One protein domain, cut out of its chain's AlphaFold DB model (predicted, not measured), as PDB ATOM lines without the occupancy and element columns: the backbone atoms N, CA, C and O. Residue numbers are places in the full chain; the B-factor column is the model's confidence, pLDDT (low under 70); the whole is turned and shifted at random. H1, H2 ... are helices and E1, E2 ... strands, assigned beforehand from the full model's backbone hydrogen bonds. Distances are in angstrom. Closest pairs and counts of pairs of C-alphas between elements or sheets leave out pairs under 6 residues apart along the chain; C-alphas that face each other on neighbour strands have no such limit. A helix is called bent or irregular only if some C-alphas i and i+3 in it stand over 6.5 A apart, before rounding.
ATOM      1  N   ARG A  89     115.333 164.232 145.900       86.50
ATOM      2  CA  ARG A  89     115.395 164.581 144.469       86.50
ATOM      3  C   ARG A  89     116.824 164.609 143.932       86.50
ATOM      4  O   ARG A  89     117.040 164.200 142.799       86.50
ATOM      5  N   ALA A  90     117.784 165.043 144.745       87.44
ATOM      6  CA  ALA A  90     119.195 165.041 144.370       87.44
ATOM      7  C   ALA A  90     119.760 163.612 144.250       87.44
ATOM      8  O   ALA A  90     120.758 163.399 143.571       87.44
ATOM      9  N   LEU A  91     119.085 162.623 144.851       88.81
ATOM     10  CA  LEU A  91     119.426 161.202 144.769       88.81
ATOM     11  C   LEU A  91     118.743 160.463 143.614       88.81
ATOM     12  O   LEU A  91     119.088 159.314 143.356       88.81
ATOM     13  N   ALA A  92     117.804 161.090 142.901       91.12
ATOM     14  CA  ALA A  92     117.138 160.478 141.752       91.12
ATOM     15  C   ALA A  92     118.112 159.898 140.701       91.12
ATOM     16  O   ALA A  92     117.907 158.749 140.306       91.12
ATOM     17  N   PRO A  93     119.183 160.602 140.267       90.69
ATOM     18  CA  PRO A  93     120.144 160.021 139.327       90.69
ATOM     19  C   PRO A  93     120.899 158.822 139.919       90.69
ATOM     20  O   PRO A  93     121.078 157.814 139.235       90.69
ATOM     21  N   ALA A  94     121.279 158.883 141.201       90.31
ATOM     22  CA  ALA A  94     121.924 157.767 141.890       90.31
ATOM     23  C   ALA A  94     120.999 156.541 141.974       90.31
ATOM     24  O   ALA A  94     121.408 155.436 141.614       90.31
ATOM     25  N   ALA A  95     119.732 156.738 142.340       89.50
ATOM     26  CA  ALA A  95     118.724 155.682 142.383       89.50
ATOM     27  C   ALA A  95     118.439 155.090 140.992       89.50
ATOM     28  O   ALA A  95     118.325 153.876 140.853       89.50
ATOM     29  N   ALA A  96     118.389 155.917 139.944       91.88
ATOM     30  CA  ALA A  96     118.196 155.440 138.573       91.88
ATOM     31  C   ALA A  96     119.365 154.566 138.079       91.88
ATOM     32  O   ALA A  96     119.161 153.659 137.274       91.88
ATOM     33  N   SER A  97     120.583 154.795 138.584       90.44
ATOM     34  CA  SER A  97     121.756 153.964 138.271       90.44
ATOM     35  C   SER A  97     121.794 152.628 139.026       90.44
ATOM     36  O   SER A  97     122.584 151.747 138.678       90.44
ATOM     37  N   PHE A  98     120.931 152.458 140.033       89.75
ATOM     38  CA  PHE A  98     120.974 151.336 140.967       89.75
ATOM     39  C   PHE A  98     120.848 149.956 140.301       89.75
ATOM     40  O   PHE A  98     121.667 149.098 140.620       89.75
ATOM     41  N   PRO A  99     119.934 149.700 139.341       89.31
ATOM     42  CA  PRO A  99     119.826 148.371 138.729       89.31
ATOM     43  C   PRO A  99     121.102 147.948 137.991       89.31
ATOM     44  O   PRO A  99     121.549 146.807 138.104       89.31
ATOM     45  N   ALA A 100     121.716 148.884 137.259       88.00
ATOM     46  CA  ALA A 100     122.966 148.633 136.550       88.00
ATOM     47  C   ALA A 100     124.132 148.432 137.529       88.00
ATOM     48  O   ALA A 100     124.943 147.522 137.338       88.00
ATOM     49  N   ALA A 101     124.193 149.243 138.590       88.44
ATOM     50  CA  ALA A 101     125.190 149.098 139.643       88.44
ATOM     51  C   ALA A 101     125.074 147.745 140.352       88.44
ATOM     52  O   ALA A 101     126.078 147.059 140.497       88.44
ATOM     53  N   LEU A 102     123.856 147.317 140.692       89.56
ATOM     54  CA  LEU A 102     123.592 146.035 141.334       89.56
ATOM     55  C   LEU A 102     124.137 144.875 140.489       89.56
ATOM     56  O   LEU A 102     124.939 144.090 140.979       89.56
ATOM     57  N   LEU A 103     123.789 144.808 139.198       91.50
ATOM     58  CA  LEU A 103     124.284 143.758 138.296       91.50
ATOM     59  C   LEU A 103     125.814 143.763 138.181       91.50
ATOM     60  O   LEU A 103     126.459 142.714 138.267       91.50
ATOM     61  N   GLN A 104     126.404 144.947 137.996       91.06
ATOM     62  CA  GLN A 104     127.848 145.094 137.841       91.06
ATOM     63  C   GLN A 104     128.599 144.695 139.118       91.06
ATOM     64  O   GLN A 104     129.613 143.993 139.056       91.06
ATOM     65  N   GLU A 105     128.119 145.134 140.275       90.88
ATOM     66  CA  GLU A 105     128.738 144.869 141.568       90.88
ATOM     67  C   GLU A 105     128.529 143.430 142.023       90.88
ATOM     68  O   GLU A 105     129.473 142.831 142.528       90.88
ATOM     69  N   THR A 106     127.369 142.821 141.764       90.75
ATOM     70  CA  THR A 106     127.165 141.383 141.990       90.75
ATOM     71  C   THR A 106     128.131 140.554 141.145       90.75
ATOM     72  O   THR A 106     128.744 139.618 141.658       90.75
ATOM     73  N   GLY A 107     128.341 140.915 139.874       92.00
ATOM     74  CA  GLY A 107     129.337 140.257 139.025       92.00
ATOM     75  C   GLY A 107     130.760 140.384 139.580       92.00
ATOM     76  O   GLY A 107     131.500 139.401 139.641       92.00
ATOM     77  N   ARG A 108     131.139 141.578 140.052       89.62
ATOM     78  CA  ARG A 108     132.443 141.814 140.701       89.62
ATOM     79  C   ARG A 108     132.592 141.025 141.997       89.62
ATOM     80  O   ARG A 108     133.636 140.410 142.199       89.62
ATOM     81  N   LEU A 109     131.556 140.997 142.832       90.19
ATOM     82  CA  LEU A 109     131.523 140.225 144.069       90.19
ATOM     83  C   LEU A 109     131.698 138.731 143.782       90.19
ATOM     84  O   LEU A 109     132.540 138.089 144.405       90.19
ATOM     85  N   ALA A 110     130.984 138.188 142.793       92.56
ATOM     86  CA  ALA A 110     131.137 136.798 142.373       92.56
ATOM     87  C   ALA A 110     132.581 136.493 141.938       92.56
ATOM     88  O   ALA A 110     133.170 135.502 142.373       92.56
ATOM     89  N   VAL A 111     133.197 137.377 141.147       91.56
ATOM     90  CA  VAL A 111     134.607 137.247 140.746       91.56
ATOM     91  C   VAL A 111     135.548 137.326 141.954       91.56
ATOM     92  O   VAL A 111     136.485 136.531 142.035       91.56
ATOM     93  N   ALA A 112     135.315 138.240 142.898       89.00
ATOM     94  CA  ALA A 112     136.114 138.370 144.116       89.00
ATOM     95  C   ALA A 112     136.014 137.117 145.004       89.00
ATOM     96  O   ALA A 112     137.030 136.635 145.504       89.00
ATOM     97  N   VAL A 113     134.819 136.533 145.136       90.44
ATOM     98  CA  VAL A 113     134.601 135.257 145.834       90.44
ATOM     99  C   VAL A 113     135.356 134.125 145.134       90.44
ATOM    100  O   VAL A 113     136.098 133.397 145.790       90.44
ATOM    101  N   ILE A 114     135.266 134.009 143.805       93.62
ATOM    102  CA  ILE A 114     136.005 132.991 143.038       93.62
ATOM    103  C   ILE A 114     137.521 133.154 143.215       93.62
ATOM    104  O   ILE A 114     138.224 132.168 143.434       93.62
ATOM    105  N   ARG A 115     138.051 134.385 143.150       91.19
ATOM    106  CA  ARG A 115     139.481 134.651 143.393       91.19
ATOM    107  C   ARG A 115     139.886 134.271 144.811       91.19
ATOM    108  O   ARG A 115     140.937 133.660 144.988       91.19
ATOM    109  N   ARG A 116     139.053 134.587 145.805       89.81
ATOM    110  CA  ARG A 116     139.301 134.228 147.203       89.81
ATOM    111  C   ARG A 116     139.346 132.715 147.398       89.81
ATOM    112  O   ARG A 116     140.264 132.224 148.047       89.81
ATOM    113  N   LEU A 117     138.425 131.977 146.780       94.06
ATOM    114  CA  LEU A 117     138.422 130.509 146.787       94.06
ATOM    115  C   LEU A 117     139.666 129.912 146.106       94.06
ATOM    116  O   LEU A 117     140.102 128.827 146.474       94.06
ATOM    117  N   ARG A 118     140.278 130.631 145.156       95.75
ATOM    118  CA  ARG A 118     141.549 130.261 144.505       95.75
ATOM    119  C   ARG A 118     142.803 130.706 145.279       95.75
ATOM    120  O   ARG A 118     143.899 130.629 144.735       95.75
ATOM    121  N   GLY A 119     142.662 131.182 146.517       94.25
ATOM    122  CA  GLY A 119     143.783 131.614 147.363       94.25
ATOM    123  C   GLY A 119     144.192 133.082 147.201       94.25
ATOM    124  O   GLY A 119     145.204 133.503 147.753       94.25
ATOM    125  N   GLY A 120     143.414 133.885 146.470       87.69
ATOM    126  CA  GLY A 120     143.632 135.327 146.367       87.69
ATOM    127  C   GLY A 120     143.377 136.072 147.685       87.69
ATOM    128  O   GLY A 120     142.596 135.643 148.545       87.69
ATOM    129  N   GLN A 121     144.013 137.231 147.840       82.12
ATOM    130  CA  GLN A 121     143.697 138.190 148.900       82.12
ATOM    131  C   GLN A 121     142.783 139.286 148.348       82.12
ATOM    132  O   GLN A 121     142.992 139.755 147.231       82.12
ATOM    133  N   ASN A 122     141.776 139.686 149.128       76.12
ATOM    134  CA  ASN A 122     140.920 140.823 148.800       76.12
ATOM    135  C   ASN A 122     141.410 142.037 149.592       76.12
ATOM    136  O   ASN A 122     141.491 141.973 150.818       76.12
ATOM    137  N   ALA A 123     141.727 143.124 148.895       75.25
ATOM    138  CA  ALA A 123     142.055 144.400 149.513       75.25
ATOM    139  C   ALA A 123     140.761 145.213 149.635       75.25
ATOM    140  O   ALA A 123     140.415 145.978 148.742       75.25
ATOM    141  N   GLY A 124     140.023 144.988 150.722       87.38
ATOM    142  CA  GLY A 124     138.980 145.921 151.134       87.38
ATOM    143  C   GLY A 124     139.602 147.163 151.772       87.38
ATOM    144  O   GLY A 124     140.745 147.129 152.237       87.38
ATOM    145  N   GLY A 125     138.858 148.263 151.822       91.19
ATOM    146  CA  GLY A 125     139.349 149.503 152.413       91.19
ATOM    147  C   GLY A 125     138.243 150.407 152.916       91.19
ATOM    148  O   GLY A 125     137.102 150.328 152.473       91.19
ATOM    149  N   THR A 126     138.594 151.275 153.858       93.69
ATOM    150  CA  THR A 126     137.684 152.295 154.373       93.69
ATOM    151  C   THR A 126     137.939 153.603 153.649       93.69
ATOM    152  O   THR A 126     139.084 154.023 153.500       93.69
ATOM    153  N   VAL A 127     136.870 154.250 153.207       93.19
ATOM    154  CA  VAL A 127     136.916 155.507 152.473       93.19
ATOM    155  C   VAL A 127     135.904 156.479 153.062       93.19
ATOM    156  O   VAL A 127     134.824 156.077 153.496       93.19
ATOM    157  N   ARG A 128     136.251 157.768 153.072       94.12
ATOM    158  CA  ARG A 128     135.336 158.840 153.460       94.12
ATOM    159  C   ARG A 128     134.760 159.516 152.224       94.12
ATOM    160  O   ARG A 128     135.464 159.749 151.243       94.12
ATOM    161  N   LEU A 129     133.480 159.846 152.266       93.44
ATOM    162  CA  LEU A 129     132.784 160.578 151.216       93.44
ATOM    163  C   LEU A 129     132.045 161.754 151.837       93.44
ATOM    164  O   LEU A 129     131.226 161.579 152.729       93.44
ATOM    165  N   SER A 130     132.343 162.954 151.360       93.75
ATOM    166  CA  SER A 130     131.585 164.151 151.689       93.75
ATOM    167  C   SER A 130     130.383 164.243 150.759       93.75
ATOM    168  O   SER A 130     130.538 164.136 149.545       93.75
ATOM    169  N   VAL A 131     129.198 164.411 151.323       92.94
ATOM    170  CA  VAL A 131     127.941 164.597 150.601       92.94
ATOM    171  C   VAL A 131     127.601 166.084 150.588       92.94
ATOM    172  O   VAL A 131     127.740 166.759 151.613       92.94
ATOM    173  N   ASP A 132     127.128 166.580 149.447       91.81
ATOM    174  CA  ASP A 132     126.770 167.985 149.272       91.81
ATOM    175  C   ASP A 132     125.642 168.437 150.221       91.81
ATOM    176  O   ASP A 132     124.745 167.654 150.572       91.81
ATOM    177  N   PRO A 133     125.636 169.723 150.625       86.06
ATOM    178  CA  PRO A 133     124.538 170.281 151.398       86.06
ATOM    179  C   PRO A 133     123.227 170.163 150.612       86.06
ATOM    180  O   PRO A 133     123.136 170.524 149.440       86.06
ATOM    181  N   GLY A 134     122.188 169.657 151.276       86.62
ATOM    182  CA  GLY A 134     120.874 169.465 150.667       86.62
ATOM    183  C   GLY A 134     120.637 168.077 150.081       86.62
ATOM    184  O   GLY A 134     119.524 167.839 149.630       86.62
ATOM    185  N   VAL A 135     121.600 167.153 150.131       89.88
ATOM    186  CA  VAL A 135     121.360 165.713 149.944       89.88
ATOM    187  C   VAL A 135     121.077 165.077 151.305       89.88
ATOM    188  O   VAL A 135     121.733 165.394 152.294       89.88
ATOM    189  N   SER A 136     120.114 164.156 151.375       90.88
ATOM    190  CA  SER A 136     119.840 163.430 152.619       90.88
ATOM    191  C   SER A 136     120.952 162.395 152.879       90.88
ATOM    192  O   SER A 136     121.034 161.417 152.126       90.88
ATOM    193  N   PRO A 137     121.757 162.532 153.952       92.25
ATOM    194  CA  PRO A 137     122.874 161.628 154.216       92.25
ATOM    195  C   PRO A 137     122.422 160.207 154.549       92.25
ATOM    196  O   PRO A 137     123.052 159.257 154.105       92.25
ATOM    197  N   ALA A 138     121.292 160.049 155.246       90.94
ATOM    198  CA  ALA A 138     120.722 158.737 155.549       90.94
ATOM    199  C   ALA A 138     120.307 157.990 154.272       90.94
ATOM    200  O   ALA A 138     120.623 156.820 154.096       90.94
ATOM    201  N   ALA A 139     119.643 158.680 153.342       91.31
ATOM    202  CA  ALA A 139     119.257 158.095 152.057       91.31
ATOM    203  C   ALA A 139     120.461 157.821 151.136       91.31
ATOM    204  O   ALA A 139     120.491 156.783 150.478       91.31
ATOM    205  N   ALA A 140     121.468 158.703 151.114       93.31
ATOM    206  CA  ALA A 140     122.726 158.440 150.416       93.31
ATOM    207  C   ALA A 140     123.431 157.206 151.002       93.31
ATOM    208  O   ALA A 140     123.864 156.330 150.257       93.31
ATOM    209  N   ALA A 141     123.469 157.096 152.334       94.88
ATOM    210  CA  ALA A 141     124.034 155.950 153.027       94.88
ATOM    211  C   ALA A 141     123.268 154.657 152.736       94.88
ATOM    212  O   ALA A 141     123.884 153.639 152.447       94.88
ATOM    213  N   ALA A 142     121.934 154.701 152.741       93.62
ATOM    214  CA  ALA A 142     121.097 153.557 152.401       93.62
ATOM    215  C   ALA A 142     121.321 153.090 150.954       93.62
ATOM    216  O   ALA A 142     121.468 151.895 150.723       93.62
ATOM    217  N   LEU A 143     121.397 154.016 149.988       93.38
ATOM    218  CA  LEU A 143     121.683 153.685 148.586       93.38
ATOM    219  C   LEU A 143     123.073 153.064 148.410       93.38
ATOM    220  O   LEU A 143     123.208 152.082 147.683       93.38
ATOM    221  N   LEU A 144     124.089 153.613 149.081       93.50
ATOM    222  CA  LEU A 144     125.446 153.063 149.061       93.50
ATOM    223  C   LEU A 144     125.500 151.681 149.719       93.50
ATOM    224  O   LEU A 144     126.046 150.761 149.127       93.50
ATOM    225  N   SER A 145     124.892 151.499 150.891       94.88
ATOM    226  CA  SER A 145     124.870 150.207 151.595       94.88
ATOM    227  C   SER A 145     124.010 149.144 150.906       94.88
ATOM    228  O   SER A 145     124.204 147.955 151.134       94.88
ATOM    229  N   ALA A 146     123.051 149.549 150.070       92.56
ATOM    230  CA  ALA A 146     122.283 148.629 149.238       92.56
ATOM    231  C   ALA A 146     123.080 148.134 148.015       92.56
ATOM    232  O   ALA A 146     122.681 147.159 147.376       92.56
ATOM    233  N   SER A 147     124.192 148.798 147.677       89.69
ATOM    234  CA  SER A 147     125.092 148.382 146.603       89.69
ATOM    235  C   SER A 147     126.033 147.268 147.111       89.69
ATOM    236  O   SER A 147     126.642 147.431 148.170       89.69
ATOM    237  N   PRO A 148     126.157 146.110 146.430       87.12
ATOM    238  CA  PRO A 148     126.973 144.987 146.909       87.12
ATOM    239  C   PRO A 148     128.451 145.314 147.178       87.12
ATOM    240  O   PRO A 148     129.124 144.551 147.870       87.12
ATOM    241  N   GLY A 149     128.983 146.390 146.592       88.31
ATOM    242  CA  GLY A 149     130.387 146.784 146.700       88.31
ATOM    243  C   GLY A 149     130.728 147.709 147.869       88.31
ATOM    244  O   GLY A 149     131.921 147.892 148.135       88.31
ATOM    245  N   ALA A 150     129.734 148.281 148.557       92.94
ATOM    246  CA  ALA A 150     129.942 149.287 149.596       92.94
ATOM    247  C   ALA A 150     129.043 149.069 150.820       92.94
ATOM    248  O   ALA A 150     127.895 148.658 150.713       92.94
ATOM    249  N   CYS A 151     129.558 149.398 152.001       94.19
ATOM    250  CA  CYS A 151     128.795 149.413 153.244       94.19
ATOM    251  C   CYS A 151     129.149 150.669 154.036       94.19
ATOM    252  O   CYS A 151     130.301 150.856 154.425       94.19
ATOM    253  N   VAL A 152     128.178 151.549 154.267       96.50
ATOM    254  CA  VAL A 152     128.378 152.748 155.088       96.50
ATOM    255  C   VAL A 152     128.361 152.352 156.561       96.50
ATOM    256  O   VAL A 152     127.391 151.775 157.041       96.50
ATOM    257  N   ILE A 153     129.452 152.661 157.262       96.50
ATOM    258  CA  ILE A 153     129.683 152.293 158.664       96.50
ATOM    259  C   ILE A 153     129.442 153.453 159.633       96.50
ATOM    260  O   ILE A 153     129.194 153.210 160.810       96.50
ATOM    261  N   ASP A 154     129.533 154.699 159.162       95.75
ATOM    262  CA  ASP A 154     129.362 155.890 159.999       95.75
ATOM    263  C   ASP A 154     128.851 157.080 159.173       95.75
ATOM    264  O   ASP A 154     129.213 157.234 158.001       95.75
ATOM    265  N   ILE A 155     128.039 157.930 159.800       94.62
ATOM    266  CA  ILE A 155     127.498 159.168 159.232       94.62
ATOM    267  C   ILE A 155     127.797 160.288 160.221       94.62
ATOM    268  O   ILE A 155     127.253 160.312 161.324       94.62
ATOM    269  N   ARG A 156     128.623 161.251 159.814       93.06
ATOM    270  CA  ARG A 156     128.967 162.413 160.635       93.06
ATOM    271  C   ARG A 156     128.470 163.699 159.991       93.06
ATOM    272  O   ARG A 156     128.616 163.863 158.781       93.06
ATOM    273  N   PRO A 157     127.920 164.645 160.767       88.25
ATOM    274  CA  PRO A 157     127.744 166.001 160.270       88.25
ATOM    275  C   PRO A 157     129.126 166.589 159.967       88.25
ATOM    276  O   PRO A 157     130.055 166.449 160.763       88.25
ATOM    277  N   ALA A 158     129.282 167.218 158.805       83.31
ATOM    278  CA  ALA A 158     130.547 167.841 158.453       83.31
ATOM    279  C   ALA A 158     130.731 169.147 159.250       83.31
ATOM    280  O   ALA A 158     129.795 169.929 159.416       83.31
ATOM    281  N   GLU A 159     131.941 169.412 159.746       78.00
ATOM    282  CA  GLU A 159     132.204 170.588 160.584       78.00
ATOM    283  C   GLU A 159     132.178 171.891 159.762       78.00
ATOM    284  O   GLU A 159     133.133 172.211 159.042       78.00
ATOM    285  N   GLY A 160     131.088 172.660 159.862       70.56
ATOM    286  CA  GLY A 160     130.980 174.028 159.340       70.56
ATOM    287  C   GLY A 160     129.556 174.430 158.910       70.56
ATOM    288  O   GLY A 160     128.756 173.570 158.558       70.56
ATOM    289  N   PRO A 161     129.234 175.739 158.870       57.91
ATOM    290  CA  PRO A 161     127.868 176.255 158.665       57.91
ATOM    291  C   PRO A 161     127.266 176.016 157.265       57.91
ATOM    292  O   PRO A 161     126.093 176.305 157.052       57.91
ATOM    293  N   GLN A 162     128.046 175.502 156.310       63.62
ATOM    294  CA  GLN A 162     127.602 175.166 154.948       63.62
ATOM    295  C   GLN A 162     128.017 173.755 154.508       63.62
ATOM    296  O   GLN A 162     127.939 173.432 153.323       63.62
ATOM    297  N   LYS A 163     128.503 172.909 155.423       69.38
ATOM    298  CA  LYS A 163     128.963 171.573 155.044       69.38
ATOM    299  C   LYS A 163     127.827 170.560 155.202       69.38
ATOM    300  O   LYS A 163     127.037 170.661 156.131       69.38
ATOM    301  N   GLY A 164     127.730 169.624 154.255       84.75
ATOM    302  CA  GLY A 164     126.753 168.537 154.290       84.75
ATOM    303  C   GLY A 164     127.112 167.484 155.343       84.75
ATOM    304  O   GLY A 164     127.229 167.784 156.529       84.75
ATOM    305  N   ALA A 165     127.296 166.236 154.927       92.38
ATOM    306  CA  ALA A 165     127.666 165.146 155.833       92.38
ATOM    307  C   ALA A 165     128.867 164.372 155.300       92.38
ATOM    308  O   ALA A 165     129.065 164.279 154.092       92.38
ATOM    309  N   GLU A 166     129.649 163.787 156.193       94.69
ATOM    310  CA  GLU A 166     130.694 162.831 155.853       94.69
ATOM    311  C   GLU A 166     130.202 161.411 156.135       94.69
ATOM    312  O   GLU A 166     129.792 161.078 157.245       94.69
ATOM    313  N   LEU A 167     130.251 160.564 155.113       95.19
ATOM    314  CA  LEU A 167     129.973 159.140 155.194       95.19
ATOM    315  C   LEU A 167     131.301 158.400 155.258       95.19
ATOM    316  O   LEU A 167     132.150 158.574 154.385       95.19
ATOM    317  N   THR A 168     131.481 157.548 156.259       95.94
ATOM    318  CA  THR A 168     132.577 156.577 156.258       95.94
ATOM    319  C   THR A 168     132.021 155.258 155.754       95.94
ATOM    320  O   THR A 168     131.045 154.755 156.305       95.94
ATOM    321  N   MET A 169     132.627 154.689 154.716       94.88
ATOM    322  CA  MET A 169     132.189 153.427 154.127       94.88
ATOM    323  C   MET A 169     133.338 152.443 153.966       94.88
ATOM    324  O   MET A 169     134.477 152.833 153.722       94.88
ATOM    325  N   HIS A 170     133.022 151.163 154.088       93.81
ATOM    326  CA  HIS A 170     133.895 150.058 153.747       93.81
ATOM    327  C   HIS A 170     133.582 149.575 152.329       93.81
ATOM    328  O   HIS A 170     132.420 149.358 151.987       93.81
ATOM    329  N   LEU A 171     134.617 149.403 151.516       92.88
ATOM    330  CA  LEU A 171     134.531 148.956 150.131       92.88
ATOM    331  C   LEU A 171     135.213 147.603 149.980       92.88
ATOM    332  O   LEU A 171     136.290 147.386 150.537       92.88
ATOM    333  N   LEU A 172     134.606 146.714 149.195       86.38
ATOM    334  CA  LEU A 172     135.173 145.391 148.895       86.38
ATOM    335  C   LEU A 172     136.281 145.437 147.831       86.38
ATOM    336  O   LEU A 172     137.130 144.549 147.791       86.38
ATOM    337  N   ASP A 173     136.251 146.457 146.975       74.25
ATOM    338  CA  ASP A 173     137.242 146.761 145.942       74.25
ATOM    339  C   ASP A 173     137.277 148.291 145.751       74.25
ATOM    340  O   ASP A 173     136.292 148.980 146.025       74.25
ATOM    341  N   PHE A 174     138.382 148.854 145.266       69.75
ATOM    342  CA  PHE A 174     138.572 150.308 145.194       69.75
ATOM    343  C   PHE A 174     138.009 151.062 143.966       69.75
ATOM    344  O   PHE A 174     138.138 152.294 143.967       69.75
ATOM    345  N   PRO A 175     137.394 150.461 142.920       82.38
ATOM    346  CA  PRO A 175     136.837 151.262 141.839       82.38
ATOM    347  C   PRO A 175     135.564 151.981 142.293       82.38
ATOM    348  O   PRO A 175     134.674 151.384 142.891       82.38
ATOM    349  N   VAL A 176     135.448 153.255 141.920       86.75
ATOM    350  CA  VAL A 176     134.255 154.081 142.164       86.75
ATOM    351  C   VAL A 176     133.032 153.428 141.514       86.75
ATOM    352  O   VAL A 176     133.023 153.194 140.294       86.75
ATOM    353  N   SER A 177     132.001 153.137 142.312       86.94
ATOM    354  CA  SER A 177     130.765 152.535 141.810       86.94
ATOM    355  C   SER A 177     129.941 153.523 140.972       86.94
ATOM    356  O   SER A 177     130.115 154.739 141.090       86.94
ATOM    357  N   PRO A 178     129.036 153.049 140.093       88.38
ATOM    358  CA  PRO A 178     128.120 153.938 139.376       88.38
ATOM    359  C   PRO A 178     127.241 154.770 140.320       88.38
ATOM    360  O   PRO A 178     127.029 155.949 140.045       88.38
ATOM    361  N   VAL A 179     126.806 154.189 141.448       89.56
ATOM    362  CA  VAL A 179     126.027 154.894 142.482       89.56
ATOM    363  C   VAL A 179     126.875 155.973 143.149       89.56
ATOM    364  O   VAL A 179     126.426 157.111 143.242       89.56
ATOM    365  N   GLU A 180     128.117 155.659 143.540       90.94
ATOM    366  CA  GLU A 180     129.062 156.636 144.106       90.94
ATOM    367  C   GLU A 180     129.312 157.795 143.133       90.94
ATOM    368  O   GLU A 180     129.321 158.952 143.538       90.94
ATOM    369  N   ARG A 181     129.452 157.506 141.835       92.31
ATOM    370  CA  ARG A 181     129.683 158.527 140.801       92.31
ATOM    371  C   ARG A 181     128.468 159.423 140.549       92.31
ATOM    372  O   ARG A 181     128.637 160.565 140.137       92.31
ATOM    373  N   ALA A 182     127.265 158.889 140.728       92.38
ATOM    374  CA  ALA A 182     126.010 159.605 140.517       92.38
ATOM    375  C   ALA A 182     125.538 160.374 141.764       92.38
ATOM    376  O   ALA A 182     124.575 161.138 141.681       92.38
ATOM    377  N   LEU A 183     126.189 160.165 142.911       91.88
ATOM    378  CA  LEU A 183     125.906 160.879 144.148       91.88
ATOM    379  C   LEU A 183     126.511 162.292 144.120       91.88
ATOM    380  O   LEU A 183     127.695 162.436 143.812       91.88
ATOM    381  N   PRO A 184     125.743 163.335 144.490       89.94
ATOM    382  CA  PRO A 184     126.292 164.675 144.679       89.94
ATOM    383  C   PRO A 184     127.195 164.696 145.918       89.94
ATOM    384  O   PRO A 184     126.726 164.606 147.059       89.94
ATOM    385  N   GLY A 185     128.502 164.733 145.683       89.50
ATOM    386  CA  GLY A 185     129.513 164.671 146.723       89.50
ATOM    387  C   GLY A 185     130.906 164.369 146.180       89.50
ATOM    388  O   GLY A 185     131.140 164.293 144.971       89.50
ATOM    389  N   ARG A 186     131.863 164.192 147.092       91.88
ATOM    390  CA  ARG A 186     133.266 163.932 146.771       91.88
ATOM    391  C   ARG A 186     133.896 162.947 147.747       91.88
ATOM    392  O   ARG A 186     133.782 163.090 148.961       91.88
ATOM    393  N   ARG A 187     134.668 162.003 147.207       91.19
ATOM    394  CA  ARG A 187     135.552 161.132 147.986       91.19
ATOM    395  C   ARG A 187     136.688 161.941 148.631       91.19
ATOM    396  O   ARG A 187     137.405 162.670 147.942       91.19
ATOM    397  N   LEU A 188     136.849 161.788 149.941       86.69
ATOM    398  CA  LEU A 188     137.957 162.301 150.740       86.69
ATOM    399  C   LEU A 188     138.936 161.136 150.946       86.69
ATOM    400  O   LEU A 188     138.650 160.210 151.706       86.69
ATOM    401  N   THR A 189     140.020 161.131 150.171       75.94
ATOM    402  CA  THR A 189     141.128 160.164 150.287       75.94
ATOM    403  C   THR A 189     141.975 160.436 151.513       75.94
ATOM    404  O   THR A 189     142.268 161.634 151.728       75.94
TER     405      THR A 189
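AT A GLANCE: This is residues 89 to 189 of the 189 residues of an uncharacterized protein of Streptomyces rubidus (UniProt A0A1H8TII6). A strongly twisted sheet of four strands has H2 packed along one face, and the first arm of a long bent helix, H1a, packs over H2 and the short H3 on their side away from the sheet. The second arm, H1b, swings off at an angle as a long arm, and residues 114 to 119 at its far end stick out before the chain folds back to enter the sheet. The printed part has 101 residues, with three named helices and four named strands in the order H1 E1 H2 E2 E3 H3 E4; the class is mixed, helices and strands. The sheet runs E2, E3, E1, E4, all antiparallel. The whole is compact, with a radius of gyration of the C-alphas of 14.1 A, yet elongated, spanning 50 by 26 by 16 A.

IN THESE COORDINATES: Find C-alpha 89 at (115.395, 164.581, 144.469), where H1, residues 89 to 117, begins. By its hydrogen bonds it was assigned as one helix, but it is bent: C-alphas 96 and 99 are 7.3 A apart. H1a, residues 89 to 96, is itself irregular, with C-alphas 90 and 93 7.2 A apart; H1b, residues 99 to 117, runs 27.0 A to C-alpha 117 at (138.422, 130.509, 146.787). Next come E1, residues 125 to 131, 19.0 A; H2, residues 137 to 145, 11.9 A; E2, residues 150 to 157, 20.0 A, which bends by 61 degrees at residue 153; and E3, residues 165 to 171, 18.5 A. H3, residues 178 to 182, and E4, residues 185 to 188, follow; E4 ends at C-alpha 188, (137.957, 162.301, 150.740).

HOW THE PARTS SIT: Look first at the hairpin E2 and E3, where N 156 and O 166 are 2.8 A apart, within hydrogen-bond range. On E3's other side is E1, with N 127 and O 169 at 2.8 A, and then the edge strand E4, with N 130 of E1 and O 186 at 2.8 A. E1, H2, E2 and E3, H3, E4 are split strand-helix-strand units, two strands that run the same way with another strand between them in the sheet; both crossovers are right-handed. H2 is on the sheet over E3, at a height over the sheet of 8.1 A, along the strands at 9 degrees to E3 on the local plane. H3 only grazes the sheet with residues 179 to 181. H1a touches H2, closest at the C-alphas of Leu 91 and Ala 140, 7.1 A, at a shallow tilt of 6 degrees, the same way. H1a also touches H3, closest at the C-alphas of Ala 94 and Ala 182, 4.7 A. H1b stands at a steep tilt of 56 degrees to H1a and only just touches H3, with 3 pairs of C-alphas within 8 A, through residues 100 to 101 alone. In H1b, H2 and H3 each O i to N i+4 pair is within hydrogen-bond range; in H1a 2 of 4 are.

THE WHOLE: The C-alphas of Arg 118 and Pro 161 are the two farthest apart, 50.0 A. The printed part has no cut, and no link is long. Look for low confidence, pLDDT under 70, at residues 161 to 163 and residue 174; the mean of the printed part is 89.0.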